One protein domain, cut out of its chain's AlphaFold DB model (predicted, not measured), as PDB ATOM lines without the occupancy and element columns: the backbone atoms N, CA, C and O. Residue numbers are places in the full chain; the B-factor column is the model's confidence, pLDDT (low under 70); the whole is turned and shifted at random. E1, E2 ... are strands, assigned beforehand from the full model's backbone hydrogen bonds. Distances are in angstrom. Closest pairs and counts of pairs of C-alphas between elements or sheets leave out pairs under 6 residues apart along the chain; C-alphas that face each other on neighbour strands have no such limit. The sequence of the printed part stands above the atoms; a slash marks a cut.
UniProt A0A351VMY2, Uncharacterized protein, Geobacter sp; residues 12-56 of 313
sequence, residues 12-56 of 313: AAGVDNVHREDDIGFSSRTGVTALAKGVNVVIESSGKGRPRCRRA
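This is residues 12 to 56 of the 313 residues of an uncharacterized protein of Geobacter sp (UniProt A0A351VMY2). With little regular structure, this is a flat piece, mostly loop, with two small two-stranded sheets next to each other: parallel E1 and E2, joined by a wide loop, residues 16 to 31, and the antiparallel hairpin E3 and E4. The printed part has 45 residues, only 16 in the four named strands, E1 to E4 in chain order, and no named helix: all strand. It is compact, with a radius of gyration of the C-alphas of 10.5 A, spanning 27 by 27 by 11 A.

Find C-alpha 12 at (-37.632, -30.291, -2.020), where E1, residues 12 to 15, begins its 7.8 A. E2, residues 32 to 35, and E3, residues 41 to 44, each run 9.8 A. E4, residues 52 to 55, runs 10.1 A to C-alpha 55 at (-36.270, -39.341, 5.945).

Between E1 and E2, at 22 degrees, look for N 13 and O 33, 2.9 A apart, within hydrogen-bond range. Between E3 and E4, at 151 degrees, N 42 and O 54 are within range at 2.8 A. The closest C-alphas of E1 and E4, Ala 12 and Cys 53, are 5.5 A apart. E2 and E4 are apart.

C-alphas 20 and 47, the farthest apart, are 28.4 A apart. The printed part has no cut; the link E1 to E2 is long. Residues 46 to 49 have pLDDT under 70.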
ATOM      1  N   ALA A  12     -38.128 -29.773  -0.749       88.44
ATOM      2  CA  ALA A  12     -37.632 -30.291  -2.020       88.44
ATOM      3  C   ALA A  12     -38.766 -30.444  -3.038       88.44
ATOM      4  O   ALA A  12     -39.773 -31.055  -2.698       88.44
ATOM      5  N   ALA A  13     -38.609 -29.947  -4.266       85.94
ATOM      6  CA  ALA A  13     -39.593 -30.138  -5.342       85.94
ATOM      7  C   ALA A  13     -39.547 -31.540  -5.974       85.94
ATOM      8  O   ALA A  13     -40.517 -31.973  -6.584       85.94
ATOM      9  N   GLY A  14     -38.435 -32.253  -5.808       87.44
ATOM     10  CA  GLY A  14     -38.174 -33.523  -6.468       87.44
ATOM     11  C   GLY A  14     -36.686 -33.845  -6.439       87.44
ATOM     12  O   GLY A  14     -35.942 -33.279  -5.630       87.44
ATOM     13  N   VAL A  15     -36.273 -34.741  -7.329       88.69
ATOM     14  CA  VAL A  15     -34.866 -34.978  -7.660       88.69
ATOM     15  C   VAL A  15     -34.613 -34.396  -9.044       88.69
ATOM     16  O   VAL A  15     -35.413 -34.641  -9.942       88.69
ATOM     17  N   ASP A  16     -33.528 -33.641  -9.178       90.94
ATOM     18  CA  ASP A  16     -33.015 -33.138 -10.450       90.94
ATOM     19  C   ASP A  16     -31.523 -33.451 -10.510       90.94
ATOM     20  O   ASP A  16     -30.738 -32.823  -9.807       90.94
ATOM     21  N   ASN A  17     -31.147 -34.473 -11.275       88.38
ATOM     22  CA  ASN A  17     -29.748 -34.868 -11.449       88.38
ATOM     23  C   ASN A  17     -29.232 -34.609 -12.871       88.38
ATOM     24  O   ASN A  17     -28.130 -35.046 -13.202       88.38
ATOM     25  N   VAL A  18     -30.038 -33.940 -13.697       88.38
ATOM     26  CA  VAL A  18     -29.665 -33.506 -15.046       88.38
ATOM     27  C   VAL A  18     -28.856 -32.218 -14.942       88.38
ATOM     28  O   VAL A  18     -27.807 -32.078 -15.572       88.38
ATOM     29  N   HIS A  19     -29.331 -31.284 -14.120       91.88
ATOM     30  CA  HIS A  19     -28.668 -30.006 -13.902       91.88
ATOM     31  C   HIS A  19     -27.556 -30.122 -12.857       91.88
ATOM     32  O   HIS A  19     -27.609 -30.936 -11.930       91.88
ATOM     33  N   ARG A  20     -26.529 -29.277 -12.991       88.50
ATOM     34  CA  ARG A  20     -25.478 -29.166 -11.976       88.50
ATOM     35  C   ARG A  20     -26.051 -28.564 -10.695       88.50
ATOM     36  O   ARG A  20     -27.016 -27.810 -10.743       88.50
ATOM     37  N   GLU A  21     -25.435 -28.847  -9.548       88.31
ATOM     38  CA  GLU A  21     -25.918 -28.363  -8.242       88.31
ATOM     39  C   GLU A  21     -26.063 -26.830  -8.175       88.31
ATOM     40  O   GLU A  21     -26.952 -26.330  -7.487       88.31
ATOM     41  N   ASP A  22     -25.215 -26.096  -8.902       87.94
ATOM     42  CA  ASP A  22     -25.242 -24.638  -9.050       87.94
ATOM     43  C   ASP A  22     -26.331 -24.123 -10.011       87.94
ATOM     44  O   ASP A  22     -26.731 -22.962  -9.903       87.94
ATOM     45  N   ASP A  23     -26.858 -24.990 -10.878       89.31
ATOM     46  CA  ASP A  23     -27.895 -24.685 -11.871       89.31
ATOM     47  C   ASP A  23     -29.309 -25.093 -11.412       89.31
ATOM     48  O   ASP A  23     -30.304 -24.711 -12.036       89.31
ATOM     49  N   ILE A  24     -29.437 -25.846 -10.310       88.94
ATOM     50  CA  ILE A  24     -30.747 -26.238  -9.777       88.94
ATOM     51  C   ILE A  24     -31.490 -24.997  -9.271       88.94
ATOM     52  O   ILE A  24     -31.085 -24.325  -8.318       88.94
ATOM     53  N   GLY A  25     -32.645 -24.723  -9.880       85.88
ATOM     54  CA  GLY A  25     -33.466 -23.563  -9.557       85.88
ATOM     55  C   GLY A  25     -33.876 -23.497  -8.079       85.88
ATOM     56  O   GLY A  25     -34.531 -24.396  -7.550       85.88
ATOM     57  N   PHE A  26     -33.563 -22.376  -7.422       89.12
ATOM     58  CA  PHE A  26     -34.028 -22.055  -6.072       89.12
ATOM     59  C   PHE A  26     -35.110 -20.972  -6.104       89.12
ATOM     60  O   PHE A  26     -34.898 -19.855  -6.579       89.12
ATOM     61  N   SER A  27     -36.278 -21.263  -5.529       87.88
ATOM     62  CA  SER A  27     -37.328 -20.260  -5.365       87.88
ATOM     63  C   SER A  27     -37.131 -19.477  -4.068       87.88
ATOM     64  O   SER A  27     -37.545 -19.919  -2.997       87.88
ATOM     65  N   SER A  28     -36.585 -18.262  -4.154       85.19
ATOM     66  CA  SER A  28     -36.392 -17.375  -2.990       85.19
ATOM     67  C   SER A  28     -37.692 -17.013  -2.257       85.19
ATOM     68  O   SER A  28     -37.681 -16.736  -1.058       85.19
ATOM     69  N   ARG A  29     -38.838 -17.063  -2.952       84.62
ATOM     70  CA  ARG A  29     -40.167 -16.820  -2.373       84.62
ATOM     71  C   ARG A  29     -40.651 -17.977  -1.496       84.62
ATOM     72  O   ARG A  29     -41.317 -17.739  -0.487       84.62
ATOM     73  N   THR A  30     -40.399 -19.223  -1.894       84.19
ATOM     74  CA  THR A  30     -40.928 -20.409  -1.196       84.19
ATOM     75  C   THR A  30     -39.875 -21.143  -0.374       84.19
ATOM     76  O   THR A  30     -40.253 -21.881   0.535       84.19
ATOM     77  N   GLY A  31     -38.589 -20.920  -0.653       86.31
ATOM     78  CA  GLY A  31     -37.458 -21.668  -0.110       86.31
ATOM     79  C   GLY A  31     -37.347 -23.090  -0.672       86.31
ATOM     80  O   GLY A  31     -36.750 -23.944  -0.023       86.31
ATOM     81  N   VAL A  32     -37.985 -23.384  -1.809       88.19
ATOM     82  CA  VAL A  32     -38.023 -24.724  -2.417       88.19
ATOM     83  C   VAL A  32     -36.982 -24.824  -3.533       88.19
ATOM     84  O   VAL A  32     -36.848 -23.897  -4.332       88.19
ATOM     85  N   THR A  33     -36.277 -25.954  -3.583       91.75
ATOM     86  CA  THR A  33     -35.314 -26.339  -4.634       91.75
ATOM     87  C   THR A  33     -35.451 -27.835  -4.942       91.75
ATOM     88  O   THR A  33     -36.095 -28.547  -4.171       91.75
ATOM     89  N   ALA A  34     -34.908 -28.347  -6.046       91.75
ATOM     90  CA  ALA A  34     -34.806 -29.794  -6.259       91.75
ATOM     91  C   ALA A  34     -33.597 -30.377  -5.503       91.75
ATOM     92  O   ALA A  34     -32.699 -29.658  -5.071       91.75
ATOM     93  N   LEU A  35     -33.586 -31.693  -5.288       90.44
ATOM     94  CA  LEU A  35     -32.417 -32.389  -4.753       90.44
ATOM     95  C   LEU A  35     -31.555 -32.896  -5.909       90.44
ATOM     96  O   LEU A  35     -32.030 -33.725  -6.678       90.44
ATOM     97  N   ALA A  36     -30.275 -32.524  -5.947       88.25
ATOM     98  CA  ALA A  36     -29.301 -33.181  -6.826       88.25
ATOM     99  C   ALA A  36     -29.150 -34.675  -6.495       88.25
ATOM    100  O   ALA A  36     -28.975 -35.535  -7.356       88.25
ATOM    101  N   LYS A  37     -29.237 -34.995  -5.197       87.25
ATOM    102  CA  LYS A  37     -29.112 -36.349  -4.663       87.25
ATOM    103  C   LYS A  37     -29.960 -36.522  -3.411       87.25
ATOM    104  O   LYS A  37     -29.978 -35.670  -2.526       87.25
ATOM    105  N   GLY A  38     -30.616 -37.675  -3.299       85.38
ATOM    106  CA  GLY A  38     -31.363 -38.080  -2.112       85.38
ATOM    107  C   GLY A  38     -30.949 -39.473  -1.653       85.38
ATOM    108  O   GLY A  38     -30.882 -40.397  -2.455       85.38
ATOM    109  N   VAL A  39     -30.692 -39.643  -0.354       87.00
ATOM    110  CA  VAL A  39     -30.453 -40.965   0.246       87.00
ATOM    111  C   VAL A  39     -31.492 -41.208   1.327       87.00
ATOM    112  O   VAL A  39     -31.482 -40.547   2.370       87.00
ATOM    113  N   ASN A  40     -32.365 -42.189   1.083       84.75
ATOM    114  CA  ASN A  40     -33.427 -42.585   2.006       84.75
ATOM    115  C   ASN A  40     -34.336 -41.403   2.400       84.75
ATOM    116  O   ASN A  40     -34.577 -41.141   3.584       84.75
ATOM    117  N   VAL A  41     -34.787 -40.646   1.399       87.81
ATOM    118  CA  VAL A  41     -35.666 -39.483   1.559       87.81
ATOM    119  C   VAL A  41     -37.007 -39.724   0.880       87.81
ATOM    120  O   VAL A  41     -37.103 -40.471  -0.087       87.81
ATOM    121  N   VAL A  42     -38.039 -39.082   1.406       87.56
ATOM    122  CA  VAL A  42     -39.386 -39.040   0.846       87.56
ATOM    123  C   VAL A  42     -39.751 -37.578   0.660       87.56
ATOM    124  O   VAL A  42     -39.597 -36.776   1.587       87.56
ATOM    125  N   ILE A  43     -40.228 -37.252  -0.538       87.06
ATOM    126  CA  ILE A  43     -40.713 -35.926  -0.901       87.06
ATOM    127  C   ILE A  43     -42.234 -36.011  -1.011       87.06
ATOM    128  O   ILE A  43     -42.762 -36.766  -1.822       87.06
ATOM    129  N   GLU A  44     -42.937 -35.264  -0.165       84.25
ATOM    130  CA  GLU A  44     -44.400 -35.259  -0.100       84.25
ATOM    131  C   GLU A  44     -44.944 -33.912  -0.566       84.25
ATOM    132  O   GLU A  44     -44.500 -32.860  -0.096       84.25
ATOM    133  N   SER A  45     -45.969 -33.923  -1.421       77.88
ATOM    134  CA  SER A  45     -46.780 -32.727  -1.649       77.88
ATOM    135  C   SER A  45     -47.574 -32.426  -0.375       77.88
ATOM    136  O   SER A  45     -48.330 -33.265   0.106       77.88
ATOM    137  N   SER A  46     -47.400 -31.241   0.216       68.00
ATOM    138  CA  SER A  46     -48.050 -30.914   1.496       68.00
ATOM    139  C   SER A  46     -49.468 -30.352   1.362       68.00
ATOM    140  O   SER A  46     -50.041 -29.933   2.368       68.00
ATOM    141  N   GLY A  47     -50.017 -30.248   0.145       64.69
ATOM    142  CA  GLY A  47     -51.310 -29.600  -0.138       64.69
ATOM    143  C   GLY A  47     -51.386 -28.100   0.216       64.69
ATOM    144  O   GLY A  47     -52.309 -27.415  -0.203       64.69
ATOM    145  N   LYS A  48     -50.406 -27.563   0.960       63.56
ATOM    146  CA  LYS A  48     -50.324 -26.180   1.464       63.56
ATOM    147  C   LYS A  48     -49.194 -25.378   0.802       63.56
ATOM    148  O   LYS A  48     -48.645 -24.452   1.396       63.56
ATOM    149  N   GLY A  49     -48.821 -25.749  -0.424       65.31
ATOM    150  CA  GLY A  49     -47.946 -24.957  -1.295       65.31
ATOM    151  C   GLY A  49     -46.434 -25.134  -1.114       65.31
ATOM    152  O   GLY A  49     -45.682 -24.458  -1.811       65.31
ATOM    153  N   ARG A  50     -45.957 -26.015  -0.218       76.94
ATOM    154  CA  ARG A  50     -44.517 -26.340  -0.112       76.94
ATOM    155  C   ARG A  50     -44.286 -27.839   0.074       76.94
ATOM    156  O   ARG A  50     -44.714 -28.365   1.104       76.94
ATOM    157  N   PRO A  51     -43.647 -28.543  -0.864       82.38
ATOM    158  CA  PRO A  51     -43.350 -29.956  -0.685       82.38
ATOM    159  C   PRO A  51     -42.400 -30.165   0.503       82.38
ATOM    160  O   PRO A  51     -41.537 -29.333   0.775       82.38
ATOM    161  N   ARG A  52     -42.593 -31.246   1.261       85.12
ATOM    162  CA  ARG A  52     -41.782 -31.572   2.443       85.12
ATOM    163  C   ARG A  52     -40.826 -32.703   2.110       85.12
ATOM    164  O   ARG A  52     -41.259 -33.752   1.652       85.12
ATOM    165  N   CYS A  53     -39.545 -32.501   2.406       88.31
ATOM    166  CA  CYS A  53     -38.543 -33.558   2.371       88.31
ATOM    167  C   CYS A  53     -38.349 -34.113   3.785       88.31
ATOM    168  O   CYS A  53     -38.106 -33.355   4.725       88.31
ATOM    169  N   ARG A  54     -38.464 -35.432   3.951       88.56
ATOM    170  CA  ARG A  54     -38.197 -36.122   5.221       88.56
ATOM    171  C   ARG A  54     -37.448 -37.423   4.979       88.56
ATOM    172  O   ARG A  54     -37.457 -37.953   3.875       88.56
ATOM    173  N   ARG A  55     -36.832 -37.984   6.021       87.12
ATOM    174  CA  ARG A  55     -36.270 -39.341   5.945       87.12
ATOM    175  C   ARG A  55     -37.397 -40.354   5.729       87.12
ATOM    176  O   ARG A  55     -38.474 -40.219   6.325       87.12
ATOM    177  N   ALA A  56     -37.163 -41.347   4.874       84.25
ATOM    178  CA  ALA A  56     -38.133 -42.415   4.679       84.25
ATOM    179  C   ALA A  56     -38.309 -43.197   5.983       84.25
ATOM    180  O   ALA A  56     -37.373 -43.347   6.774       84.25
TER     181      ALA A  56